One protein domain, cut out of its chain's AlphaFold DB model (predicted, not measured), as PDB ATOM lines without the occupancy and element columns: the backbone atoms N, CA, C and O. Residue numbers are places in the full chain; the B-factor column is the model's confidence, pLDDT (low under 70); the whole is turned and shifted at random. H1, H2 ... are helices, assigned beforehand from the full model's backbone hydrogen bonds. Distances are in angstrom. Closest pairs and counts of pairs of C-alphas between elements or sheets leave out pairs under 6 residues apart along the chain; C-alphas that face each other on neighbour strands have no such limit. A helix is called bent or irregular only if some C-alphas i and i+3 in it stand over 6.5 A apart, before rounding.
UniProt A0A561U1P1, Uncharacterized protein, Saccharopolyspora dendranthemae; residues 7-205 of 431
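This is residues 7 to 205 of the 431 residues of an uncharacterized protein of Saccharopolyspora dendranthemae (UniProt A0A561U1P1). This is a long rod built on a helical hairpin, H6 and H7, which run side by side in opposite ways along most of its length. Over one end of that pair packs the short hairpin of H1 and H2; at the other end H3, H4 and H5 run to and fro, H3 packing on H6, H5 on H7, and H4 between H3 and H5 so that their centres make a triangle, and the short H8 folds back from H7 at a slant onto H6. The printed part has 199 residues with eight named helices, H1 to H8 in chain order, and no named strand; the class is all helix. The whole is loose, with a radius of gyration of the C-alphas of 21.2 A, and spans 72 by 30 by 22 A.

Start at H1, residues 7 to 22, and you meet the hub, H7, residues 150 to 186, which touches five helices: the C-alphas of Ala 13 and Ala 167 are closest, 4.7 A apart, at a shallow tilt of 21 degrees, opposite ways. H2, residues 25 to 39, makes a hairpin with H1, closest at C-alphas 12 and 38, 5.5 A. H2 also touches H7, closest at C-alphas 25 and 152, 5.5 A, and residues 129 to 140 of H6, residues 101 to 140, closest at C-alphas 29 and 139, 5.5 A. H3, residues 43 to 61, touches H6 at Gly 56 and Ser 108, whose C-alphas are 4.4 A apart, the closest pair. Next, H4, residues 66 to 77, forms hairpins with H3, closest at C-alphas 51 and 77, 5.5 A, and with H5, residues 81 to 96, closest at C-alphas 70 and 87, 4.9 A. H5 touches H7, closest at C-alphas 82 and 181, 3.8 A, the same way at 12 degrees. H6 and H7 are a hairpin at a shallow tilt of 14 degrees, closest at C-alphas 135 and 159, 6.6 A. H8, residues 192 to 201, touches H6 at a steep tilt of 51 degrees, closest at C-alphas 110 and 200, 5.6 A. H1 to H7 form a bundle, helices packed together, mostly aligned. Every O i to N i+4 pair is within hydrogen-bond range in H1, H3, H5, H6, H7 and H8; H2 has 9 of 11 and H4 5 of 8.

Find C-alpha 7 at (551.224, 501.684, 393.492), where H1 begins. H2 is irregular, C-alphas 26 and 29 being 8.4 A apart, and H4 only just, with 6.9 A between C-alphas 71 and 74. H3 measures 27.3 A. From C-alpha 101 at (548.306, 516.895, 363.069) H6 runs 57.9 A; H7 runs 53.8 A. H8 ends at C-alpha 201, (551.642, 523.859, 375.915).

Look to Thr 99 and Asp 145 for the farthest C-alphas, 72.1 A apart. The printed part has no cut and no long link; H6 to H7 is short, the others tight. Mean pLDDT of the printed part is 78.2; 60 residues are under 70, among them 42 to 80 and 89 to 102.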
ATOM      1  N   GLY A   7     551.303 502.372 392.198       76.25
ATOM      2  CA  GLY A   7     551.224 501.684 393.492       76.25
ATOM      3  C   GLY A   7     552.555 501.108 393.999       76.25
ATOM      4  O   GLY A   7     552.738 500.960 395.205       76.25
ATOM      5  N   ASP A   8     553.503 500.792 393.115       81.12
ATOM      6  CA  ASP A   8     554.872 500.422 393.488       81.12
ATOM      7  C   ASP A   8     555.696 501.645 393.908       81.12
ATOM      8  O   ASP A   8     556.313 501.614 394.971       81.12
ATOM      9  N   LEU A   9     555.620 502.748 393.153       82.75
ATOM     10  CA  LEU A   9     556.264 504.018 393.516       82.75
ATOM     11  C   LEU A   9     555.759 504.534 394.869       82.75
ATOM     12  O   LEU A   9     556.553 504.911 395.724       82.75
ATOM     13  N   THR A  10     554.446 504.459 395.103       83.88
ATOM     14  CA  THR A  10     553.831 504.853 396.381       83.88
ATOM     15  C   THR A  10     554.360 504.018 397.549       83.88
ATOM     16  O   THR A  10     554.740 504.566 398.582       83.88
ATOM     17  N   ARG A  11     554.429 502.687 397.390       89.12
ATOM     18  CA  ARG A  11     554.980 501.804 398.432       89.12
ATOM     19  C   ARG A  11     556.455 502.100 398.697       89.12
ATOM     20  O   ARG A  11     556.844 502.197 399.854       89.12
ATOM     21  N   ARG A  12     557.255 502.294 397.646       89.56
ATOM     22  CA  ARG A  12     558.693 502.585 397.756       89.56
ATOM     23  C   ARG A  12     558.965 503.923 398.439       89.56
ATOM     24  O   ARG A  12     559.836 503.978 399.301       89.56
ATOM     25  N   ALA A  13     558.203 504.968 398.114       89.25
ATOM     26  CA  ALA A  13     558.294 506.256 398.799       89.25
ATOM     27  C   ALA A  13     557.992 506.114 400.301       89.25
ATOM     28  O   ALA A  13     558.810 506.509 401.131       89.25
ATOM     29  N   ALA A  14     556.884 505.452 400.653       91.50
ATOM     30  CA  ALA A  14     556.506 505.222 402.049       91.50
ATOM     31  C   ALA A  14     557.533 504.361 402.814       91.50
ATOM     32  O   ALA A  14     557.817 504.606 403.990       91.50
ATOM     33  N   ASP A  15     558.124 503.361 402.155       92.69
ATOM     34  CA  ASP A  15     559.186 502.540 402.735       92.69
ATOM     35  C   ASP A  15     560.452 503.359 403.011       92.69
ATOM     36  O   ASP A  15     561.016 503.248 404.102       92.69
ATOM     37  N   LEU A  16     560.866 504.226 402.084       94.06
ATOM     38  CA  LEU A  16     562.010 505.123 402.272       94.06
ATOM     39  C   LEU A  16     561.772 506.120 403.419       94.06
ATOM     40  O   LEU A  16     562.648 506.294 404.266       94.06
ATOM     41  N   GLU A  17     560.581 506.711 403.528       93.19
ATOM     42  CA  GLU A  17     560.220 507.613 404.636       93.19
ATOM     43  C   GLU A  17     560.260 506.911 406.001       93.19
ATOM     44  O   GLU A  17     560.787 507.441 406.992       93.19
ATOM     45  N   ARG A  18     559.749 505.677 406.057       95.19
ATOM     46  CA  ARG A  18     559.804 504.825 407.249       95.19
ATOM     47  C   ARG A  18     561.245 504.481 407.624       95.19
ATOM     48  O   ARG A  18     561.599 504.538 408.805       95.19
ATOM     49  N   ILE A  19     562.084 504.151 406.642       93.25
ATOM     50  CA  ILE A  19     563.504 503.864 406.864       93.25
ATOM     51  C   ILE A  19     564.211 505.113 407.399       93.25
ATOM     52  O   ILE A  19     564.830 505.029 408.458       93.25
ATOM     53  N   ALA A  20     564.028 506.282 406.775       92.75
ATOM     54  CA  ALA A  20     564.610 507.543 407.240       92.75
ATOM     55  C   ALA A  20     564.222 507.857 408.697       92.75
ATOM     56  O   ALA A  20     565.071 508.198 409.524       92.75
ATOM     57  N   SER A  21     562.949 507.659 409.049       91.12
ATOM     58  CA  SER A  21     562.432 507.909 410.403       91.12
ATOM     59  C   SER A  21     563.002 506.952 411.459       91.12
ATOM     60  O   SER A  21     563.158 507.322 412.629       91.12
ATOM     61  N   SER A  22     563.348 505.726 411.061       89.88
ATOM     62  CA  SER A  22     563.906 504.691 411.947       89.88
ATOM     63  C   SER A  22     565.437 504.653 411.982       89.88
ATOM     64  O   SER A  22     566.007 503.914 412.786       89.88
ATOM     65  N   LEU A  23     566.104 505.463 411.156       90.19
ATOM     66  CA  LEU A  23     567.552 505.439 410.992       90.19
ATOM     67  C   LEU A  23     568.264 506.017 412.221       90.19
ATOM     68  O   LEU A  23     568.046 507.173 412.611       90.19
ATOM     69  N   ARG A  24     569.103 505.189 412.843       88.31
ATOM     70  CA  ARG A  24     569.914 505.493 414.025       88.31
ATOM     71  C   ARG A  24     571.329 504.918 413.849       88.31
ATOM     72  O   ARG A  24     571.516 504.015 413.033       88.31
ATOM     73  N   PRO A  25     572.332 505.390 414.604       88.06
ATOM     74  CA  PRO A  25     573.683 504.828 414.543       88.06
ATOM     75  C   PRO A  25     573.737 503.305 414.748       88.06
ATOM     76  O   PRO A  25     574.549 502.627 414.125       88.06
ATOM     77  N   GLU A  26     572.852 502.748 415.579       86.00
ATOM     78  CA  GLU A  26     572.851 501.330 415.954       86.00
ATOM     79  C   GLU A  26     572.363 500.397 414.836       86.00
ATOM     80  O   GLU A  26     572.673 499.207 414.853       86.00
ATOM     81  N   ASN A  27     571.594 500.913 413.871       86.88
ATOM     82  CA  ASN A  27     571.045 500.139 412.752       86.88
ATOM     83  C   ASN A  27     571.517 500.645 411.379       86.88
ATOM     84  O   ASN A  27     570.981 500.223 410.356       86.88
ATOM     85  N   LEU A  28     572.532 501.512 411.353       86.56
ATOM     86  CA  LEU A  28     572.919 502.316 410.197       86.56
ATOM     87  C   LEU A  28     573.202 501.501 408.926       86.56
ATOM     88  O   LEU A  28     572.602 501.760 407.886       86.56
ATOM     89  N   ALA A  29     574.072 500.490 409.005       85.69
ATOM     90  CA  ALA A  29     574.448 499.683 407.842       85.69
ATOM     91  C   ALA A  29     573.254 498.901 407.259       85.69
ATOM     92  O   ALA A  29     573.079 498.844 406.041       85.69
ATOM     93  N   ALA A  30     572.399 498.350 408.129       88.31
ATOM     94  CA  ALA A  30     571.193 497.635 407.720       88.31
ATOM     95  C   ALA A  30     570.149 498.589 407.116       88.31
ATOM     96  O   ALA A  30     569.625 498.318 406.041       88.31
ATOM     97  N   ALA A  31     569.914 499.742 407.750       90.56
ATOM     98  CA  ALA A  31     568.966 500.746 407.274       90.56
ATOM     99  C   ALA A  31     569.369 501.332 405.909       90.56
ATOM    100  O   ALA A  31     568.510 501.537 405.054       90.56
ATOM    101  N   ILE A  32     570.666 501.562 405.666       89.81
ATOM    102  CA  ILE A  32     571.155 502.023 404.357       89.81
ATOM    103  C   ILE A  32     570.975 500.932 403.291       89.81
ATOM    104  O   ILE A  32     570.554 501.237 402.174       89.81
ATOM    105  N   ALA A  33     571.252 499.666 403.615       90.00
ATOM    106  CA  ALA A  33     571.038 498.556 402.685       90.00
ATOM    107  C   ALA A  33     569.552 498.406 402.306       90.00
ATOM    108  O   ALA A  33     569.232 498.278 401.121       90.00
ATOM    109  N   ASP A  34     568.654 498.506 403.290       91.69
ATOM    110  CA  ASP A  34     567.205 498.487 403.077       91.69
ATOM    111  C   ASP A  34     566.748 499.684 402.230       91.69
ATOM    112  O   ASP A  34     565.948 499.518 401.307       91.69
ATOM    113  N   ALA A  35     567.294 500.882 402.476       91.12
ATOM    114  CA  ALA A  35     566.972 502.071 401.690       91.12
ATOM    115  C   ALA A  35     567.401 501.934 400.227       91.12
ATOM    116  O   ALA A  35     566.631 502.256 399.328       91.12
ATOM    117  N   ARG A  36     568.602 501.409 399.964       91.94
ATOM    118  CA  ARG A  36     569.076 501.140 398.596       91.94
ATOM    119  C   ARG A  36     568.214 500.103 397.883       91.94
ATOM    120  O   ARG A  36     568.009 500.205 396.676       91.94
ATOM    121  N   HIS A  37     567.708 499.110 398.614       89.38
ATOM    122  CA  HIS A  37     566.784 498.126 398.059       89.38
ATOM    123  C   HIS A  37     565.422 498.751 397.722       89.38
ATOM    124  O   HIS A  37     564.919 498.538 396.622       89.38
ATOM    125  N   ALA A  38     564.864 499.569 398.622       88.69
ATOM    126  CA  ALA A  38     563.607 500.290 398.401       88.69
ATOM    127  C   ALA A  38     563.713 501.329 397.266       88.69
ATOM    128  O   ALA A  38     562.790 501.479 396.459       88.69
ATOM    129  N   LEU A  39     564.863 502.003 397.149       85.50
ATOM    130  CA  LEU A  39     565.164 502.921 396.052       85.50
ATOM    131  C   LEU A  39     565.295 502.191 394.706       85.50
ATOM    132  O   LEU A  39     564.989 502.789 393.678       85.50
ATOM    133  N   GLY A  40     565.641 500.903 394.691       84.25
ATOM    134  CA  GLY A  40     565.646 500.060 393.490       84.25
ATOM    135  C   GLY A  40     566.781 500.359 392.498       84.25
ATOM    136  O   GLY A  40     567.678 501.152 392.768       84.25
ATOM    137  N   ASP A  41     566.754 499.681 391.349       76.88
ATOM    138  CA  ASP A  41     567.735 499.833 390.262       76.88
ATOM    139  C   ASP A  41     567.337 500.992 389.321       76.88
ATOM    140  O   ASP A  41     566.167 501.042 388.918       76.88
ATOM    141  N   PRO A  42     568.262 501.903 388.944       66.88
ATOM    142  CA  PRO A  42     567.997 502.939 387.941       66.88
ATOM    143  C   PRO A  42     567.550 502.397 386.574       66.88
ATOM    144  O   PRO A  42     566.858 503.111 385.849       66.88
ATOM    145  N   GLY A  43     567.876 501.143 386.227       66.19
ATOM    146  CA  GLY A  43     567.589 500.567 384.904       66.19
ATOM    147  C   GLY A  43     566.110 500.598 384.483       66.19
ATOM    148  O   GLY A  43     565.807 500.671 383.294       66.19
ATOM    149  N   GLY A  44     565.175 500.625 385.440       64.19
ATOM    150  CA  GLY A  44     563.749 500.798 385.136       64.19
ATOM    151  C   GLY A  44     563.398 502.184 384.573       64.19
ATOM    152  O   GLY A  44     562.467 502.298 383.781       64.19
ATOM    153  N   ILE A  45     564.147 503.227 384.945       65.75
ATOM    154  CA  ILE A  45     563.965 504.593 384.428       65.75
ATOM    155  C   ILE A  45     564.566 504.710 383.019       65.75
ATOM    156  O   ILE A  45     563.978 505.366 382.161       65.75
ATOM    157  N   ASP A  46     565.676 504.018 382.742       65.00
ATOM    158  CA  ASP A  46     566.292 503.962 381.407       65.00
ATOM    159  C   ASP A  46     565.386 503.290 380.362       65.00
ATOM    160  O   ASP A  46     565.273 503.762 379.226       65.00
ATOM    161  N   ASP A  47     564.708 502.200 380.734       64.06
ATOM    162  CA  ASP A  47     563.745 501.530 379.852       64.06
ATOM    163  C   ASP A  47     562.573 502.463 379.497       64.06
ATOM    164  O   ASP A  47     562.188 502.560 378.325       64.06
ATOM    165  N   LEU A  48     562.065 503.214 380.482       63.09
ATOM    166  CA  LEU A  48     561.021 504.221 380.285       63.09
ATOM    167  C   LEU A  48     561.515 505.378 379.411       63.09
ATOM    168  O   LEU A  48     560.856 505.731 378.435       63.09
ATOM    169  N   LEU A  49     562.699 505.927 379.683       64.25
ATOM    170  CA  LEU A  49     563.299 507.004 378.892       64.25
ATOM    171  C   LEU A  49     563.386 506.637 377.402       64.25
ATOM    172  O   LEU A  49     562.994 507.419 376.528       64.25
ATOM    173  N   HIS A  50     563.861 505.427 377.100       65.44
ATOM    174  CA  HIS A  50     563.920 504.924 375.731       65.44
ATOM    175  C   HIS A  50     562.532 504.682 375.130       65.44
ATOM    176  O   HIS A  50     562.349 504.846 373.921       65.44
ATOM    177  N   ALA A  51     561.554 504.268 375.934       62.94
ATOM    178  CA  ALA A  51     560.175 504.094 375.500       62.94
ATOM    179  C   ALA A  51     559.529 505.428 375.099       62.94
ATOM    180  O   ALA A  51     559.071 505.547 373.964       62.94
ATOM    181  N   PHE A  52     559.582 506.445 375.964       62.72
ATOM    182  CA  PHE A  52     559.028 507.778 375.704       62.72
ATOM    183  C   PHE A  52     559.694 508.474 374.515       62.72
ATOM    184  O   PHE A  52     559.010 509.007 373.643       62.72
ATOM    185  N   THR A  53     561.024 508.393 374.423       67.12
ATOM    186  CA  THR A  53     561.773 508.968 373.294       67.12
ATOM    187  C   THR A  53     561.343 508.339 371.966       67.12
ATOM    188  O   THR A  53     561.120 509.042 370.981       67.12
ATOM    189  N   ARG A  54     561.179 507.009 371.929       65.62
ATOM    190  CA  ARG A  54     560.705 506.302 370.729       65.62
ATOM    191  C   ARG A  54     559.235 506.573 370.431       65.62
ATOM    192  O   ARG A  54     558.872 506.615 369.262       65.62
ATOM    193  N   ALA A  55     558.405 506.743 371.458       61.50
ATOM    194  CA  ALA A  55     556.998 507.090 371.313       61.50
ATOM    195  C   ALA A  55     556.824 508.469 370.657       61.50
ATOM    196  O   ALA A  55     556.133 508.556 369.649       61.50
ATOM    197  N   GLY A  56     557.511 509.506 371.152       62.72
ATOM    198  CA  GLY A  56     557.482 510.848 370.550       62.72
ATOM    199  C   GLY A  56     557.953 510.842 369.091       62.72
ATOM    200  O   GLY A  56     557.223 511.256 368.195       62.72
ATOM    201  N   GLN A  57     559.113 510.229 368.823       66.31
ATOM    202  CA  GLN A  57     559.642 510.074 367.457       66.31
ATOM    203  C   GLN A  57     558.714 509.261 366.539       66.31
ATOM    204  O   GLN A  57     558.644 509.503 365.336       66.31
ATOM    205  N   GLY A  58     558.024 508.266 367.102       60.91
ATOM    206  CA  GLY A  58     557.046 507.450 366.396       60.91
ATOM    207  C   GLY A  58     555.819 508.256 365.986       60.91
ATOM    208  O   GLY A  58     555.393 508.127 364.845       60.91
ATOM    209  N   LEU A  59     555.292 509.115 366.865       61.91
ATOM    210  CA  LEU A  59     554.146 509.983 366.569       61.91
ATOM    211  C   LEU A  59     554.469 511.021 365.487       61.91
ATOM    212  O   LEU A  59     553.638 511.236 364.607       61.91
ATOM    213  N   ASP A  60     555.687 511.573 365.479       59.84
ATOM    214  CA  ASP A  60     556.150 512.480 364.415       59.84
ATOM    215  C   ASP A  60     556.168 511.793 363.032       59.84
ATOM    216  O   ASP A  60     555.956 512.438 362.005       59.84
ATOM    217  N   GLY A  61     556.400 510.475 362.992       57.81
ATOM    218  CA  GLY A  61     556.401 509.670 361.764       57.81
ATOM    219  C   GLY A  61     555.072 508.977 361.426       57.81
ATOM    220  O   GLY A  61     554.880 508.572 360.281       57.81
ATOM    221  N   ALA A  62     554.158 508.823 362.391       55.00
ATOM    222  CA  ALA A  62     552.978 507.955 362.307       55.00
ATOM    223  C   ALA A  62     551.649 508.689 362.058       55.00
ATOM    224  O   ALA A  62     550.592 508.156 362.393       55.00
ATOM    225  N   GLN A  63     551.666 509.832 361.361       56.06
ATOM    226  CA  GLN A  63     550.447 510.440 360.787       56.06
ATOM    227  C   GLN A  63     549.632 509.479 359.889       56.06
ATOM    228  O   GLN A  63     548.522 509.817 359.498       56.06
ATOM    229  N   GLN A  64     550.154 508.292 359.553       54.59
ATOM    230  CA  GLN A  64     549.504 507.305 358.684       54.59
ATOM    231  C   GLN A  64     549.189 505.948 359.354       54.59
ATOM    232  O   GLN A  64     548.606 505.109 358.683       54.59
ATOM    233  N   ASP A  65     549.527 505.712 360.635       62.16
ATOM    234  CA  ASP A  65     549.300 504.406 361.310       62.16
ATOM    235  C   ASP A  65     549.077 504.545 362.843       62.16
ATOM    236  O   ASP A  65     549.629 503.811 363.675       62.16
ATOM    237  N   SER A  66     548.257 505.518 363.248       57.22
ATOM    238  CA  SER A  66     547.984 505.871 364.655       57.22
ATOM    239  C   SER A  66     547.402 504.719 365.494       57.22
ATOM    240  O   SER A  66     547.762 504.557 366.665       57.22
ATOM    241  N   ALA A  67     546.582 503.851 364.889       57.16
ATOM    242  CA  ALA A  67     545.954 502.714 365.568       57.16
ATOM    243  C   ALA A  67     546.968 501.653 366.040       57.16
ATOM    244  O   ALA A  67     546.855 501.137 367.154       57.16
ATOM    245  N   ALA A  68     547.989 501.349 365.229       62.03
ATOM    246  CA  ALA A  68     549.018 500.365 365.577       62.03
ATOM    247  C   ALA A  68     549.962 500.885 366.678       62.03
ATOM    248  O   ALA A  68     550.441 500.116 367.515       62.03
ATOM    249  N   MET A  69     550.206 502.201 366.722       60.44
ATOM    250  CA  MET A  69     550.988 502.822 367.796       60.44
ATOM    251  C   MET A  69     550.281 502.719 369.152       60.44
ATOM    252  O   MET A  69     550.909 502.274 370.115       60.44
ATOM    253  N   ALA A  70     548.991 503.068 369.212       61.22
ATOM    254  CA  ALA A  70     548.211 503.095 370.450       61.22
ATOM    255  C   ALA A  70     547.910 501.699 371.024       61.22
ATOM    256  O   ALA A  70     547.929 501.519 372.237       61.22
ATOM    257  N   VAL A  71     547.650 500.708 370.164       58.69
ATOM    258  CA  VAL A  71     547.184 499.379 370.604       58.69
ATOM    259  C   VAL A  71     548.327 498.385 370.810       58.69
ATOM    260  O   VAL A  71     548.249 497.544 371.703       58.69
ATOM    261  N   GLU A  72     549.396 498.457 370.009       64.12
ATOM    262  CA  GLU A  72     550.437 497.419 370.017       64.12
ATOM    263  C   GLU A  72     551.764 497.902 370.592       64.12
ATOM    264  O   GLU A  72     552.424 497.169 371.328       64.12
ATOM    265  N   ARG A  73     552.195 499.117 370.239       63.47
ATOM    266  CA  ARG A  73     553.569 499.542 370.522       63.47
ATOM    267  C   ARG A  73     553.707 500.286 371.840       63.47
ATOM    268  O   ARG A  73     554.653 499.978 372.553       63.47
ATOM    269  N   LEU A  74     552.801 501.213 372.173       62.28
ATOM    270  CA  LEU A  74     552.866 501.957 373.440       62.28
ATOM    271  C   LEU A  74     552.714 501.035 374.661       62.28
ATOM    272  O   LEU A  74     553.639 501.030 375.473       62.28
ATOM    273  N   PRO A  75     551.690 500.160 374.760       65.69
ATOM    274  CA  PRO A  75     551.542 499.278 375.924       65.69
ATOM    275  C   PRO A  75     552.662 498.233 376.062       65.69
ATOM    276  O   PRO A  75     552.895 497.698 377.144       65.69
ATOM    277  N   ALA A  76     553.361 497.909 374.967       64.69
ATOM    278  CA  ALA A  76     554.459 496.941 374.971       64.69
ATOM    279  C   ALA A  76     555.778 497.508 375.521       64.69
ATOM    280  O   ALA A  76     556.656 496.735 375.905       64.69
ATOM    281  N   ILE A  77     555.939 498.835 375.529       56.12
ATOM    282  CA  ILE A  77     557.188 499.507 375.925       56.12
ATOM    283  C   ILE A  77     557.002 500.495 377.080       56.12
ATOM    284  O   ILE A  77     557.986 500.866 377.710       56.12
ATOM    285  N   TRP A  78     555.767 500.912 377.364       61.62
ATOM    286  CA  TRP A  78     555.404 501.865 378.405       61.62
ATOM    287  C   TRP A  78     554.177 501.352 379.170       61.62
ATOM    288  O   TRP A  78     553.181 500.955 378.571       61.62
ATOM    289  N   SER A  79     554.256 501.334 380.500       64.88
ATOM    290  CA  SER A  79     553.182 500.881 381.393       64.88
ATOM    291  C   SER A  79     553.034 501.841 382.567       64.88
ATOM    292  O   SER A  79     554.045 502.354 383.045       64.88
ATOM    293  N   GLY A  80     551.816 502.025 383.070       68.06
ATOM    294  CA  GLY A  80     551.508 502.967 384.148       68.06
ATOM    295  C   GLY A  80     550.246 503.763 383.831       68.06
ATOM    296  O   GLY A  80     549.706 503.647 382.733       68.06
ATOM    297  N   GLN A  81     549.783 504.584 384.775       72.94
ATOM    298  CA  GLN A  81     548.545 505.349 384.583       72.94
ATOM    299  C   GLN A  81     548.650 506.302 383.393       72.94
ATOM    300  O   GLN A  81     547.711 506.394 382.606       72.94
ATOM    301  N   ALA A  82     549.806 506.946 383.211       68.81
ATOM    302  CA  ALA A  82     550.031 507.802 382.057       68.81
ATOM    303  C   ALA A  82     550.059 507.014 380.741       68.81
ATOM    304  O   ALA A  82     549.546 507.502 379.739       68.81
ATOM    305  N   ALA A  83     550.584 505.782 380.747       69.94
ATOM    306  CA  ALA A  83     550.624 504.920 379.564       69.94
ATOM    307  C   ALA A  83     549.227 504.483 379.130       69.94
ATOM    308  O   ALA A  83     548.892 504.522 377.943       69.94
ATOM    309  N   ASP A  84     548.409 504.093 380.106       75.75
ATOM    310  CA  ASP A  84     547.030 503.672 379.894       75.75
ATOM    311  C   ASP A  84     546.174 504.860 379.437       75.75
ATOM    312  O   ASP A  84     545.420 504.743 378.470       75.75
ATOM    313  N   ALA A  85     546.344 506.026 380.074       73.06
ATOM    314  CA  ALA A  85     545.666 507.263 379.699       73.06
ATOM    315  C   ALA A  85     546.067 507.730 378.296       73.06
ATOM    316  O   ALA A  85     545.195 508.067 377.502       73.06
ATOM    317  N   ALA A  86     547.356 507.698 377.951       68.56
ATOM    318  CA  ALA A  86     547.837 508.068 376.623       68.56
ATOM    319  C   ALA A  86     547.361 507.096 375.541       68.56
ATOM    320  O   ALA A  86     546.923 507.529 374.478       68.56
ATOM    321  N   SER A  87     547.399 505.788 375.806       72.44
ATOM    322  CA  SER A  87     546.881 504.780 374.873       72.44
ATOM    323  C   SER A  87     545.373 504.951 374.680       72.44
ATOM    324  O   SER A  87     544.901 504.948 373.548       72.44
ATOM    325  N   GLY A  88     544.624 505.190 375.762       71.94
ATOM    326  CA  GLY A  88     543.194 505.492 375.718       71.94
ATOM    327  C   GLY A  88     542.878 506.783 374.961       71.94
ATOM    328  O   GLY A  88     542.014 506.776 374.089       71.94
ATOM    329  N   ALA A  89     543.611 507.863 375.228       66.56
ATOM    330  CA  ALA A  89     543.483 509.145 374.540       66.56
ATOM    331  C   ALA A  89     543.765 509.009 373.041       66.56
ATOM    332  O   ALA A  89     542.971 509.465 372.223       66.56
ATOM    333  N   LEU A  90     544.845 508.318 372.666       65.75
ATOM    334  CA  LEU A  90     545.187 508.062 371.268       65.75
ATOM    335  C   LEU A  90     544.174 507.138 370.593       65.75
ATOM    336  O   LEU A  90     543.849 507.358 369.432       65.75
ATOM    337  N   MET A  91     543.638 506.132 371.288       67.81
ATOM    338  CA  MET A  91     542.566 505.281 370.763       67.81
ATOM    339  C   MET A  91     541.269 506.066 370.544       67.81
ATOM    340  O   MET A  91     540.638 505.892 369.502       67.81
ATOM    341  N   SER A  92     540.883 506.932 371.483       63.91
ATOM    342  CA  SER A  92     539.725 507.823 371.346       63.91
ATOM    343  C   SER A  92     539.928 508.814 370.198       63.91
ATOM    344  O   SER A  92     539.084 508.886 369.312       63.91
ATOM    345  N   ALA A  93     541.094 509.461 370.123       57.22
ATOM    346  CA  ALA A  93     541.457 510.371 369.039       57.22
ATOM    347  C   ALA A  93     541.507 509.670 367.669       57.22
ATOM    348  O   ALA A  93     541.027 510.214 366.681       57.22
ATOM    349  N   THR A  94     542.012 508.431 367.602       59.59
ATOM    350  CA  THR A  94     542.037 507.619 366.368       59.59
ATOM    351  C   THR A  94     540.635 507.179 365.945       59.59
ATOM    352  O   THR A  94     540.359 507.027 364.758       59.59
ATOM    353  N   LYS A  95     539.733 506.961 366.909       58.09
ATOM    354  CA  LYS A  95     538.325 506.642 366.650       58.09
ATOM    355  C   LYS A  95     537.539 507.869 366.181       58.09
ATOM    356  O   LYS A  95     536.531 507.693 365.496       58.09
ATOM    357  N   GLU A  96     537.991 509.070 366.533       57.28
ATOM    358  CA  GLU A  96     537.312 510.319 366.201       57.28
ATOM    359  C   GLU A  96     537.892 511.059 364.986       57.28
ATOM    360  O   GLU A  96     537.094 511.687 364.301       57.28
ATOM    361  N   LEU A  97     539.175 510.932 364.603       50.41
ATOM    362  CA  LEU A  97     539.731 511.634 363.429       50.41
ATOM    363  C   LEU A  97     540.959 510.953 362.780       50.41
ATOM    364  O   LEU A  97     541.934 510.601 363.437       50.41
ATOM    365  N   GLU A  98     540.955 510.896 361.442       48.88
ATOM    366  CA  GLU A  98     542.102 510.546 360.578       48.88
ATOM    367  C   GLU A  98     543.013 511.768 360.280       48.88
ATOM    368  O   GLU A  98     543.972 511.663 359.522       48.88
ATOM    369  N   THR A  99     542.742 512.949 360.850       53.38
ATOM    370  CA  THR A  99     543.357 514.215 360.396       53.38
ATOM    371  C   THR A  99     543.381 515.309 361.471       53.38
ATOM    372  O   THR A  99     542.748 516.344 361.294       53.38
ATOM    373  N   ASP A 100     544.136 515.152 362.562       63.38
ATOM    374  CA  ASP A 100     544.525 516.340 363.342       63.38
ATOM    375  C   ASP A 100     545.995 516.324 363.777       63.38
ATOM    376  O   ASP A 100     546.381 515.873 364.855       63.38
ATOM    377  N   SER A 101     546.852 516.807 362.873       63.00
ATOM    378  CA  SER A 101     548.306 516.895 363.069       63.00
ATOM    379  C   SER A 101     548.720 517.693 364.312       63.00
ATOM    380  O   SER A 101     549.802 517.464 364.850       63.00
ATOM    381  N   THR A 102     547.857 518.598 364.779       68.12
ATOM    382  CA  THR A 102     548.108 519.466 365.934       68.12
ATOM    383  C   THR A 102     548.074 518.680 367.246       68.12
ATOM    384  O   THR A 102     548.971 518.831 368.076       68.12
ATOM    385  N   LEU A 103     547.113 517.764 367.388       70.38
ATOM    386  CA  LEU A 103     546.975 516.894 368.554       70.38
ATOM    387  C   LEU A 103     548.161 515.930 368.671       70.38
ATOM    388  O   LEU A 103     548.730 515.766 369.751       70.38
ATOM    389  N   PHE A 104     548.590 515.349 367.546       70.69
ATOM    390  CA  PHE A 104     549.779 514.492 367.499       70.69
ATOM    391  C   PHE A 104     551.060 515.256 367.843       70.69
ATOM    392  O   PHE A 104     551.876 514.753 368.616       70.69
ATOM    393  N   ALA A 105     551.221 516.480 367.334       72.12
ATOM    394  CA  ALA A 105     552.365 517.325 367.667       72.12
ATOM    395  C   ALA A 105     552.394 517.694 369.161       72.12
ATOM    396  O   ALA A 105     553.454 517.661 369.787       72.12
ATOM    397  N   ALA A 106     551.239 517.989 369.760       76.69
ATOM    398  CA  ALA A 106     551.142 518.273 371.189       76.69
ATOM    399  C   ALA A 106     551.409 517.039 372.061       76.69
ATOM    400  O   ALA A 106     552.147 517.133 373.041       76.69
ATOM    401  N   ALA A 107     550.902 515.866 371.671       76.19
ATOM    402  CA  ALA A 107     551.225 514.606 372.335       76.19
ATOM    403  C   ALA A 107     552.723 514.276 372.240       76.19
ATOM    404  O   ALA A 107     553.333 513.908 373.242       76.19
ATOM    405  N   SER A 108     553.336 514.474 371.070       75.00
ATOM    406  CA  SER A 108     554.781 514.313 370.868       75.00
ATOM    407  C   SER A 108     555.589 515.258 371.770       75.00
ATOM    408  O   SER A 108     556.520 514.829 372.462       75.00
ATOM    409  N   LYS A 109     555.180 516.532 371.858       79.81
ATOM    410  CA  LYS A 109     555.798 517.529 372.743       79.81
ATOM    411  C   LYS A 109     555.702 517.124 374.216       79.81
ATOM    412  O   LYS A 109     556.707 517.190 374.925       79.81
ATOM    413  N   LEU A 110     554.534 516.665 374.665       81.94
ATOM    414  CA  LEU A 110     554.332 516.214 376.042       81.94
ATOM    415  C   LEU A 110     555.209 514.998 376.373       81.94
ATOM    416  O   LEU A 110     555.911 515.010 377.380       81.94
ATOM    417  N   LEU A 111     555.246 513.982 375.504       77.69
ATOM    418  CA  LEU A 111     556.089 512.794 375.703       77.69
ATOM    419  C   LEU A 111     557.581 513.137 375.725       77.69
ATOM    420  O   LEU A 111     558.338 512.532 376.481       77.69
ATOM    421  N   THR A 112     558.000 514.117 374.922       79.38
ATOM    422  CA  THR A 112     559.381 514.615 374.930       79.38
ATOM    423  C   THR A 112     559.709 515.299 376.258       79.38
ATOM    424  O   THR A 112     560.744 515.002 376.849       79.38
ATOM    425  N   SER A 113     558.803 516.134 376.776       81.06
ATOM    426  CA  SER A 113     558.951 516.770 378.093       81.06
ATOM    427  C   SER A 113     559.091 515.732 379.214       81.06
ATOM    428  O   SER A 113     560.008 515.799 380.031       81.06
ATOM    429  N   VAL A 114     558.247 514.695 379.202       79.94
ATOM    430  CA  VAL A 114     558.312 513.594 380.176       79.94
ATOM    431  C   VAL A 114     559.623 512.815 380.055       79.94
ATOM    432  O   VAL A 114     560.236 512.482 381.067       79.94
ATOM    433  N   ALA A 115     560.100 512.556 378.833       78.38
ATOM    434  CA  ALA A 115     561.399 511.925 378.617       78.38
ATOM    435  C   ALA A 115     562.546 512.760 379.214       78.38
ATOM    436  O   ALA A 115     563.468 512.206 379.816       78.38
ATOM    437  N   ASP A 116     562.494 514.084 379.087       80.88
ATOM    438  CA  ASP A 116     563.497 514.975 379.668       80.88
ATOM    439  C   ASP A 116     563.461 514.956 381.205       80.88
ATOM    440  O   ASP A 116     564.518 514.817 381.834       80.88
ATOM    441  N   SER A 117     562.269 514.978 381.811       81.25
ATOM    442  CA  SER A 117     562.098 514.843 383.266       81.25
ATOM    443  C   SER A 117     562.617 513.502 383.789       81.25
ATOM    444  O   SER A 117     563.405 513.472 384.738       81.25
ATOM    445  N   LEU A 118     562.284 512.392 383.120       80.62
ATOM    446  CA  LEU A 118     562.790 511.062 383.472       80.62
ATOM    447  C   LEU A 118     564.313 510.977 383.356       80.62
ATOM    448  O   LEU A 118     564.955 510.323 384.179       80.62
ATOM    449  N   ARG A 119     564.920 511.666 382.382       82.00
ATOM    450  CA  ARG A 119     566.381 511.736 382.261       82.00
ATOM    451  C   ARG A 119     567.014 512.460 383.449       82.00
ATOM    452  O   ARG A 119     568.032 511.987 383.953       82.00
ATOM    453  N   SER A 120     566.421 513.564 383.909       84.88
ATOM    454  CA  SER A 120     566.866 514.256 385.129       84.88
ATOM    455  C   SER A 120     566.722 513.352 386.352       84.88
ATOM    456  O   SER A 120     567.677 513.154 387.101       84.88
ATOM    457  N   ALA A 121     565.557 512.721 386.510       85.56
ATOM    458  CA  ALA A 121     565.286 511.825 387.627       85.56
ATOM    459  C   ALA A 121     566.221 510.606 387.643       85.56
ATOM    460  O   ALA A 121     566.654 510.182 388.710       85.56
ATOM    461  N   HIS A 122     566.592 510.069 386.477       85.56
ATOM    462  CA  HIS A 122     567.585 509.001 386.362       85.56
ATOM    463  C   HIS A 122     568.973 509.434 386.860       85.56
ATOM    464  O   HIS A 122     569.645 508.682 387.571       85.56
ATOM    465  N   GLN A 123     569.407 510.650 386.509       88.06
ATOM    466  CA  GLN A 123     570.685 511.199 386.974       88.06
ATOM    467  C   GLN A 123     570.684 511.391 388.494       88.06
ATOM    468  O   GLN A 123     571.631 510.979 389.165       88.06
ATOM    469  N   GLU A 124     569.605 511.957 389.038       90.19
ATOM    470  CA  GLU A 124     569.412 512.135 390.481       90.19
ATOM    471  C   GLU A 124     569.360 510.785 391.217       90.19
ATOM    472  O   GLU A 124     570.025 510.608 392.239       90.19
ATOM    473  N   HIS A 125     568.639 509.802 390.666       91.19
ATOM    474  CA  HIS A 125     568.537 508.444 391.211       91.19
ATOM    475  C   HIS A 125     569.906 507.774 391.287       91.19
ATOM    476  O   HIS A 125     570.314 507.304 392.349       91.19
ATOM    477  N   SER A 126     570.651 507.806 390.179       90.12
ATOM    478  CA  SER A 126     571.992 507.227 390.091       90.12
ATOM    479  C   SER A 126     572.953 507.869 391.093       90.12
ATOM    480  O   SER A 126     573.722 507.168 391.756       90.12
ATOM    481  N   ALA A 127     572.888 509.195 391.250       92.44
ATOM    482  CA  ALA A 127     573.703 509.925 392.215       92.44
ATOM    483  C   ALA A 127     573.366 509.537 393.665       92.44
ATOM    484  O   ALA A 127     574.273 509.271 394.455       92.44
ATOM    485  N   LEU A 128     572.078 509.443 394.010       93.19
ATOM    486  CA  LEU A 128     571.630 509.023 395.341       93.19
ATOM    487  C   LEU A 128     572.008 507.572 395.644       93.19
ATOM    488  O   LEU A 128     572.471 507.277 396.746       93.19
ATOM    489  N   GLN A 129     571.879 506.672 394.670       91.50
ATOM    490  CA  GLN A 129     572.247 505.268 394.833       91.50
ATOM    491  C   GLN A 129     573.750 505.103 395.089       91.50
ATOM    492  O   GLN A 129     574.146 504.318 395.957       91.50
ATOM    493  N   GLN A 130     574.582 505.866 394.374       93.06
ATOM    494  CA  GLN A 130     576.023 505.894 394.609       93.06
ATOM    495  C   GLN A 130     576.354 506.508 395.974       93.06
ATOM    496  O   GLN A 130     577.175 505.962 396.708       93.06
ATOM    497  N   TYR A 131     575.684 507.596 396.357       95.38
ATOM    498  CA  TYR A 131     575.930 508.240 397.644       95.38
ATOM    499  C   TYR A 131     575.557 507.335 398.825       95.38
ATOM    500  O   TYR A 131     576.332 507.195 399.770       95.38
ATOM    501  N   LEU A 132     574.418 506.642 398.753       93.06
ATOM    502  CA  LEU A 132     574.021 505.656 399.757       93.06
ATOM    503  C   LEU A 132     575.006 504.482 399.831       93.06
ATOM    504  O   LEU A 132     575.290 504.000 400.925       93.06
ATOM    505  N   LEU A 133     575.558 504.030 398.700       92.81
ATOM    506  CA  LEU A 133     576.605 503.004 398.690       92.81
ATOM    507  C   LEU A 133     577.877 503.489 399.409       92.81
ATOM    508  O   LEU A 133     578.430 502.764 400.235       92.81
ATOM    509  N   ASP A 134     578.307 504.725 399.157       94.75
ATOM    510  CA  ASP A 134     579.470 505.314 399.827       94.75
ATOM    511  C   ASP A 134     579.237 505.465 401.340       94.75
ATOM    512  O   ASP A 134     580.135 505.200 402.147       94.75
ATOM    513  N   LEU A 135     578.027 505.864 401.747       93.44
ATOM    514  CA  LEU A 135     577.632 505.937 403.155       93.44
ATOM    515  C   LEU A 135     577.597 504.551 403.809       93.44
ATOM    516  O   LEU A 135     578.048 504.412 404.945       93.44
ATOM    517  N   GLN A 136     577.138 503.521 403.091       91.62
ATOM    518  CA  GLN A 136     577.164 502.140 403.570       91.62
ATOM    519  C   GLN A 136     578.597 501.672 403.831       91.62
ATOM    520  O   GLN A 136     578.888 501.170 404.913       91.62
ATOM    521  N   HIS A 137     579.517 501.911 402.892       92.56
ATOM    522  CA  HIS A 137     580.927 501.565 403.073       92.56
ATOM    523  C   HIS A 137     581.562 502.274 404.275       92.56
ATOM    524  O   HIS A 137     582.354 501.672 405.000       92.56
ATOM    525  N   LYS A 138     581.206 503.542 404.514       91.94
ATOM    526  CA  LYS A 138     581.644 504.278 405.709       91.94
ATOM    527  C   LYS A 138     581.052 503.691 406.993       91.94
ATOM    528  O   LYS A 138     581.757 503.645 407.996       91.94
ATOM    529  N   ALA A 139     579.801 503.230 406.962       88.88
ATOM    530  CA  ALA A 139     579.136 502.626 408.113       88.88
ATOM    531  C   ALA A 139     579.753 501.265 408.464       88.88
ATOM    532  O   ALA A 139     580.036 501.009 409.631       88.88
ATOM    533  N   ASP A 140     580.044 500.440 407.456       87.94
ATOM    534  CA  ASP A 140     580.695 499.134 407.618       87.94
ATOM    535  C   ASP A 140     582.127 499.251 408.175       87.94
ATOM    536  O   ASP A 140     582.645 498.316 408.786       87.94
ATOM    537  N   ALA A 141     582.776 500.403 407.975       89.12
ATOM    538  CA  ALA A 141     584.116 500.690 408.479       89.12
ATOM    539  C   ALA A 141     584.142 501.205 409.934       89.12
ATOM    540  O   ALA A 141     585.231 501.401 410.486       89.12
ATOM    541  N   LEU A 142     582.985 501.446 410.565       86.38
ATOM    542  CA  LEU A 142     582.921 501.905 411.953       86.38
ATOM    543  C   LEU A 142     583.315 500.784 412.939       86.38
ATOM    544  O   LEU A 142     582.925 499.628 412.760       86.38
ATOM    545  N   PRO A 143     584.051 501.103 414.021       84.81
ATOM    546  CA  PRO A 143     584.320 500.148 415.092       84.81
ATOM    547  C   PRO A 143     583.028 499.617 415.751       84.81
ATOM    548  O   PRO A 143     582.059 500.370 415.870       84.81
ATOM    549  N   PRO A 144     583.005 498.367 416.260       75.12
ATOM    550  CA  PRO A 144     581.809 497.759 416.864       75.12
ATOM    551  C   PRO A 144     581.201 498.521 418.056       75.12
ATOM    552  O   PRO A 144     580.035 498.321 418.382       75.12
ATOM    553  N   ASP A 145     581.977 499.375 418.723       77.44
ATOM    554  CA  ASP A 145     581.586 500.203 419.869       77.44
ATOM    555  C   ASP A 145     581.314 501.676 419.504       77.44
ATOM    556  O   ASP A 145     580.939 502.478 420.363       77.44
ATOM    557  N   ALA A 146     581.441 502.048 418.226       78.06
ATOM    558  CA  ALA A 146     581.345 503.430 417.764       78.06
ATOM    559  C   ALA A 146     579.909 503.966 417.632       78.06
ATOM    560  O   ALA A 146     579.743 505.121 417.240       78.06
ATOM    561  N   ALA A 147     578.881 503.185 417.981       72.81
ATOM    562  CA  ALA A 147     577.472 503.571 417.836       72.81
ATOM    563  C   ALA A 147     577.114 504.883 418.563       72.81
ATOM    564  O   ALA A 147     576.256 505.626 418.110       72.81
ATOM    565  N   THR A 148     577.811 505.222 419.653       77.00
ATOM    566  CA  THR A 148     577.596 506.482 420.396       77.00
ATOM    567  C   THR A 148     578.552 507.610 419.989       77.00
ATOM    568  O   THR A 148     578.542 508.688 420.585       77.00
ATOM    569  N   SER A 149     579.404 507.380 418.985       86.50
ATOM    570  CA  SER A 149     580.414 508.348 418.562       86.50
ATOM    571  C   SER A 149     579.804 509.503 417.751       86.50
ATOM    572  O   SER A 149     578.854 509.294 416.993       86.50
ATOM    573  N   PRO A 150     580.384 510.719 417.821       87.19
ATOM    574  CA  PRO A 150     579.972 511.829 416.962       87.19
ATOM    575  C   PRO A 150     580.035 511.494 415.464       87.19
ATOM    576  O   PRO A 150     579.187 511.950 414.709       87.19
ATOM    577  N   ALA A 151     580.992 510.658 415.047       86.56
ATOM    578  CA  ALA A 151     581.135 510.225 413.657       86.56
ATOM    579  C   ALA A 151     579.995 509.299 413.202       86.56
ATOM    580  O   ALA A 151     579.536 509.408 412.068       86.56
ATOM    581  N   ALA A 152     579.512 508.410 414.076       87.56
ATOM    582  CA  ALA A 152     578.366 507.557 413.768       87.56
ATOM    583  C   ALA A 152     577.053 508.355 413.728       87.56
ATOM    584  O   ALA A 152     576.204 508.080 412.882       87.56
ATOM    585  N   ASN A 153     576.911 509.376 414.583       88.31
ATOM    586  CA  ASN A 153     575.781 510.310 414.537       88.31
ATOM    587  C   ASN A 153     575.777 511.141 413.245       88.31
ATOM    588  O   ASN A 153     574.763 511.180 412.558       88.31
ATOM    589  N   ASP A 154     576.917 511.727 412.870       91.19
ATOM    590  CA  ASP A 154     577.062 512.499 411.628       91.19
ATOM    591  C   ASP A 154     576.780 511.644 410.382       91.19
ATOM    592  O   ASP A 154     576.069 512.057 409.464       91.19
ATOM    593  N   LEU A 155     577.265 510.399 410.364       92.19
ATOM    594  CA  LEU A 155     576.987 509.474 409.270       92.19
ATOM    595  C   LEU A 155     575.507 509.065 409.219       92.19
ATOM    596  O   LEU A 155     574.940 508.956 408.130       92.19
ATOM    597  N   ALA A 156     574.872 508.875 410.378       91.31
ATOM    598  CA  ALA A 156     573.440 508.615 410.463       91.31
ATOM    599  C   ALA A 156     572.608 509.809 409.969       91.31
ATOM    600  O   ALA A 156     571.601 509.607 409.295       91.31
ATOM    601  N   ASP A 157     573.032 511.042 410.237       92.88
ATOM    602  CA  ASP A 157     572.350 512.243 409.752       92.88
ATOM    603  C   ASP A 157     572.474 512.394 408.228       92.88
ATOM    604  O   ASP A 157     571.468 512.617 407.547       92.88
ATOM    605  N   HIS A 158     573.665 512.162 407.665       95.00
ATOM    606  CA  HIS A 158     573.870 512.137 406.214       95.00
ATOM    607  C   HIS A 158     573.058 511.038 405.520       95.00
ATOM    608  O   HIS A 158     572.442 511.286 404.482       95.00
ATOM    609  N   ALA A 159     573.017 509.835 406.100       92.81
ATOM    610  CA  ALA A 159     572.207 508.740 405.583       92.81
ATOM    611  C   ALA A 159     570.715 509.063 405.662       92.81
ATOM    612  O   ALA A 159     569.999 508.851 404.688       92.81
ATOM    613  N   ARG A 160     570.245 509.656 406.764       94.25
ATOM    614  CA  ARG A 160     568.852 510.097 406.883       94.25
ATOM    615  C   ARG A 160     568.493 511.099 405.792       94.25
ATOM    616  O   ARG A 160     567.474 510.907 405.138       94.25
ATOM    617  N   SER A 161     569.342 512.099 405.551       94.94
ATOM    618  CA  SER A 161     569.131 513.073 404.473       94.94
ATOM    619  C   SER A 161     569.053 512.392 403.108       94.94
ATOM    620  O   SER A 161     568.090 512.606 402.382       94.94
ATOM    621  N   ALA A 162     570.006 511.513 402.788       93.94
ATOM    622  CA  ALA A 162     570.042 510.813 401.505       93.94
ATOM    623  C   ALA A 162     568.805 509.924 401.280       93.94
ATOM    624  O   ALA A 162     568.254 509.896 400.183       93.94
ATOM    625  N   VAL A 163     568.338 509.223 402.319       93.69
ATOM    626  CA  VAL A 163     567.121 508.399 402.245       93.69
ATOM    627  C   VAL A 163     565.868 509.270 402.116       93.69
ATOM    628  O   VAL A 163     564.959 508.930 401.360       93.69
ATOM    629  N   THR A 164     565.817 510.418 402.793       94.81
ATOM    630  CA  THR A 164     564.737 511.396 402.615       94.81
ATOM    631  C   THR A 164     564.721 511.973 401.198       94.81
ATOM    632  O   THR A 164     563.651 512.098 400.608       94.81
ATOM    633  N   ASP A 165     565.877 512.286 400.619       94.25
ATOM    634  CA  ASP A 165     565.959 512.800 399.249       94.25
ATOM    635  C   ASP A 165     565.592 511.724 398.216       94.25
ATOM    636  O   ASP A 165     564.882 512.010 397.252       94.25
ATOM    637  N   ALA A 166     565.943 510.463 398.476       92.19
ATOM    638  CA  ALA A 166     565.462 509.317 397.709       92.19
ATOM    639  C   ALA A 166     563.929 509.176 397.760       92.19
ATOM    640  O   ALA A 166     563.302 508.954 396.723       92.19
ATOM    641  N   ALA A 167     563.310 509.352 398.933       92.50
ATOM    642  CA  ALA A 167     561.851 509.341 399.059       92.50
ATOM    643  C   ALA A 167     561.202 510.469 398.241       92.50
ATOM    644  O   ALA A 167     560.261 510.221 397.486       92.50
ATOM    645  N   LYS A 168     561.744 511.694 398.325       93.12
ATOM    646  CA  LYS A 168     561.266 512.842 397.536       93.12
ATOM    647  C   LYS A 168     561.354 512.580 396.038       93.12
ATOM    648  O   LYS A 168     560.406 512.889 395.324       93.12
ATOM    649  N   LEU A 169     562.457 511.999 395.566       91.44
ATOM    650  CA  LEU A 169     562.637 511.669 394.154       91.44
ATOM    651  C   LEU A 169     561.580 510.668 393.664       91.44
ATOM    652  O   LEU A 169     560.974 510.878 392.615       91.44
ATOM    653  N   VAL A 170     561.314 509.607 394.431       88.44
ATOM    654  CA  VAL A 170     560.277 508.618 394.084       88.44
ATOM    655  C   VAL A 170     558.880 509.252 394.097       88.44
ATOM    656  O   VAL A 170     558.073 508.979 393.209       88.44
ATOM    657  N   THR A 171     558.599 510.140 395.053       89.19
ATOM    658  CA  THR A 171     557.341 510.899 395.095       89.19
ATOM    659  C   THR A 171     557.199 511.844 393.905       89.19
ATOM    660  O   THR A 171     556.119 511.905 393.324       89.19
ATOM    661  N   LYS A 172     558.274 512.534 393.504       88.00
ATOM    662  CA  LYS A 172     558.302 513.399 392.317       88.00
ATOM    663  C   LYS A 172     557.976 512.602 391.054       88.00
ATOM    664  O   LYS A 172     557.070 512.988 390.331       88.00
ATOM    665  N   LEU A 173     558.626 511.454 390.854       84.56
ATOM    666  CA  LEU A 173     558.344 510.550 389.731       84.56
ATOM    667  C   LEU A 173     556.877 510.095 389.694       84.56
ATOM    668  O   LEU A 173     556.269 510.052 388.628       84.56
ATOM    669  N   ARG A 174     556.291 509.777 390.855       85.00
ATOM    670  CA  ARG A 174     554.866 509.426 390.966       85.00
ATOM    671  C   ARG A 174     553.964 510.599 390.574       85.00
ATOM    672  O   ARG A 174     553.013 510.400 389.830       85.00
ATOM    673  N   THR A 175     554.244 511.799 391.077       85.44
ATOM    674  CA  THR A 175     553.458 512.997 390.751       85.44
ATOM    675  C   THR A 175     553.566 513.351 389.269       85.44
ATOM    676  O   THR A 175     552.553 513.656 388.655       85.44
ATOM    677  N   GLU A 176     554.754 513.253 388.672       83.06
ATOM    678  CA  GLU A 176     554.945 513.473 387.232       83.06
ATOM    679  C   GLU A 176     554.155 512.461 386.381       83.06
ATOM    680  O   GLU A 176     553.543 512.859 385.390       83.06
ATOM    681  N   ASP A 177     554.107 511.182 386.780       79.69
ATOM    682  CA  ASP A 177     553.266 510.155 386.138       79.69
ATOM    683  C   ASP A 177     551.769 510.509 386.242       79.69
ATOM    684  O   ASP A 177     551.059 510.504 385.239       79.69
ATOM    685  N   GLU A 178     551.290 510.893 387.428       83.25
ATOM    686  CA  GLU A 178     549.886 511.269 387.654       83.25
ATOM    687  C   GLU A 178     549.469 512.520 386.867       83.25
ATOM    688  O   GLU A 178     548.415 512.520 386.229       83.25
ATOM    689  N   GLU A 179     550.283 513.578 386.877       83.62
ATOM    690  CA  GLU A 179     549.993 514.812 386.139       83.62
ATOM    691  C   GLU A 179     550.015 514.578 384.627       83.62
ATOM    692  O   GLU A 179     549.087 514.976 383.924       83.62
ATOM    693  N   THR A 180     550.996 513.820 384.125       82.25
ATOM    694  CA  THR A 180     551.043 513.425 382.711       82.25
ATOM    695  C   THR A 180     549.795 512.627 382.319       82.25
ATOM    696  O   THR A 180     549.218 512.856 381.253       82.25
ATOM    697  N   ALA A 181     549.339 511.710 383.180       81.75
ATOM    698  CA  ALA A 181     548.121 510.938 382.951       81.75
ATOM    699  C   ALA A 181     546.874 511.829 382.877       81.75
ATOM    700  O   ALA A 181     546.046 511.639 381.984       81.75
ATOM    701  N   LYS A 182     546.751 512.819 383.773       83.94
ATOM    702  CA  LYS A 182     545.664 513.810 383.735       83.94
ATOM    703  C   LYS A 182     545.697 514.622 382.448       83.94
ATOM    704  O   LYS A 182     544.652 514.781 381.817       83.94
ATOM    705  N   THR A 183     546.881 515.075 382.024       83.88
ATOM    706  CA  THR A 183     547.034 515.777 380.750       83.88
ATOM    707  C   THR A 183     546.532 514.903 379.608       83.88
ATOM    708  O   THR A 183     545.659 515.348 378.879       83.88
ATOM    709  N   PHE A 184     546.952 513.640 379.482       79.88
ATOM    710  CA  PHE A 184     546.424 512.753 378.434       79.88
ATOM    711  C   PHE A 184     544.919 512.494 378.540       79.88
ATOM    712  O   PHE A 184     544.232 512.497 377.521       79.88
ATOM    713  N   ALA A 185     544.386 512.311 379.748       80.38
ATOM    714  CA  ALA A 185     542.957 512.094 379.953       80.38
ATOM    715  C   ALA A 185     542.113 513.284 379.466       80.38
ATOM    716  O   ALA A 185     541.013 513.071 378.942       80.38
ATOM    717  N   SER A 186     542.642 514.511 379.571       78.81
ATOM    718  CA  SER A 186     541.954 515.722 379.112       78.81
ATOM    719  C   SER A 186     541.562 515.671 377.634       78.81
ATOM    720  O   SER A 186     540.525 516.221 377.297       78.81
ATOM    721  N   ALA A 187     542.274 514.902 376.797       75.25
ATOM    722  CA  ALA A 187     541.948 514.707 375.383       75.25
ATOM    723  C   ALA A 187     540.586 514.028 375.132       75.25
ATOM    724  O   ALA A 187     540.080 514.077 374.017       75.25
ATOM    725  N   SER A 188     540.001 513.376 376.143       68.50
ATOM    726  CA  SER A 188     538.783 512.556 376.018       68.50
ATOM    727  C   SER A 188     537.536 513.144 376.696       68.50
ATOM    728  O   SER A 188     536.482 512.507 376.699       68.50
ATOM    729  N   GLY A 189     537.649 514.335 377.295       66.50
ATOM    730  CA  GLY A 189     536.532 515.031 377.941       66.50
ATOM    731  C   GLY A 189     535.621 515.785 376.956       66.50
ATOM    732  O   GLY A 189     535.908 515.827 375.762       66.50
ATOM    733  N   PRO A 190     534.544 516.437 377.440       62.94
ATOM    734  CA  PRO A 190     533.639 517.241 376.605       62.94
ATOM    735  C   PRO A 190     534.337 518.348 375.796       62.94
ATOM    736  O   PRO A 190     533.897 518.672 374.699       62.94
ATOM    737  N   LEU A 191     535.447 518.884 376.317       64.88
ATOM    738  CA  LEU A 191     536.311 519.888 375.672       64.88
ATOM    739  C   LEU A 191     537.600 519.280 375.069       64.88
ATOM    740  O   LEU A 191     538.546 519.994 374.740       64.88
ATOM    741  N   GLY A 192     537.627 517.949 374.947       75.00
ATOM    742  CA  GLY A 192     538.768 517.052 374.735       75.00
ATOM    743  C   GLY A 192     540.071 517.667 374.199       75.00
ATOM    744  O   GLY A 192     541.004 517.922 374.965       75.00
ATOM    745  N   PRO A 193     540.189 517.899 372.880       75.50
ATOM    746  CA  PRO A 193     541.437 518.359 372.269       75.50
ATOM    747  C   PRO A 193     541.921 519.727 372.760       75.50
ATOM    748  O   PRO A 193     543.125 519.966 372.804       75.50
ATOM    749  N   ILE A 194     541.011 520.628 373.132       70.69
ATOM    750  CA  ILE A 194     541.356 522.018 373.444       70.69
ATOM    751  C   ILE A 194     542.066 522.100 374.798       70.69
ATOM    752  O   ILE A 194     543.154 522.672 374.888       70.69
ATOM    753  N   VAL A 195     541.505 521.447 375.823       73.75
ATOM    754  CA  VAL A 195     542.131 521.334 377.154       73.75
ATOM    755  C   VAL A 195     543.493 520.654 377.038       73.75
ATOM    756  O   VAL A 195     544.473 521.107 377.630       73.75
ATOM    757  N   PHE A 196     543.579 519.595 376.227       78.94
ATOM    758  CA  PHE A 196     544.824 518.868 376.010       78.94
ATOM    759  C   PHE A 196     545.914 519.745 375.392       78.94
ATOM    760  O   PHE A 196     547.050 519.734 375.865       78.94
ATOM    761  N   LEU A 197     545.587 520.513 374.349       75.06
ATOM    762  CA  LEU A 197     546.536 521.407 373.685       75.06
ATOM    763  C   LEU A 197     547.040 522.504 374.632       75.06
ATOM    764  O   LEU A 197     548.246 522.762 374.665       75.06
ATOM    765  N   ALA A 198     546.147 523.104 375.426       75.19
ATOM    766  CA  ALA A 198     546.510 524.098 376.434       75.19
ATOM    767  C   ALA A 198     547.467 523.493 377.474       75.19
ATOM    768  O   ALA A 198     548.608 523.945 377.606       75.19
ATOM    769  N   ALA A 199     547.076 522.379 378.090       73.50
ATOM    770  CA  ALA A 199     547.886 521.704 379.096       73.50
ATOM    771  C   ALA A 199     549.247 521.227 378.543       73.50
ATOM    772  O   ALA A 199     550.283 521.444 379.172       73.50
ATOM    773  N   ALA A 200     549.293 520.660 377.330       77.12
ATOM    774  CA  ALA A 200     550.537 520.244 376.670       77.12
ATOM    775  C   ALA A 200     551.446 521.428 376.283       77.12
ATOM    776  O   ALA A 200     552.660 521.268 376.104       77.12
ATOM    777  N   SER A 201     550.881 522.629 376.139       72.94
ATOM    778  CA  SER A 201     551.642 523.859 375.915       72.94
ATOM    779  C   SER A 201     552.217 524.465 377.200       72.94
ATOM    780  O   SER A 201     553.087 525.330 377.105       72.94
ATOM    781  N   GLY A 202     551.806 523.960 378.368       71.31
ATOM    782  CA  GLY A 202     552.121 524.521 379.682       71.31
ATOM    783  C   GLY A 202     551.161 525.632 380.114       71.31
ATOM    784  O   GLY A 202     551.313 526.157 381.213       71.31
ATOM    785  N   ASP A 203     550.170 525.965 379.285       75.38
ATOM    786  CA  ASP A 203     549.137 526.943 379.598       75.38
ATOM    787  C   ASP A 203     548.150 526.342 380.609       75.38
ATOM    788  O   ASP A 203     547.487 525.346 380.326       75.38
ATOM    789  N   GLN A 204     548.117 526.916 381.812       76.00
ATOM    790  CA  GLN A 204     547.249 526.474 382.909       76.00
ATOM    791  C   GLN A 204     545.911 527.225 382.934       76.00
ATOM    792  O   GLN A 204     545.095 526.989 383.825       76.00
ATOM    793  N   ARG A 205     545.693 528.157 382.000       85.81
ATOM    794  CA  ARG A 205     544.474 528.961 381.950       85.81
ATOM    795  C   ARG A 205     543.299 528.130 381.431       85.81
ATOM    796  O   ARG A 205     543.478 527.227 380.610       85.81
TER     797      ARG A 205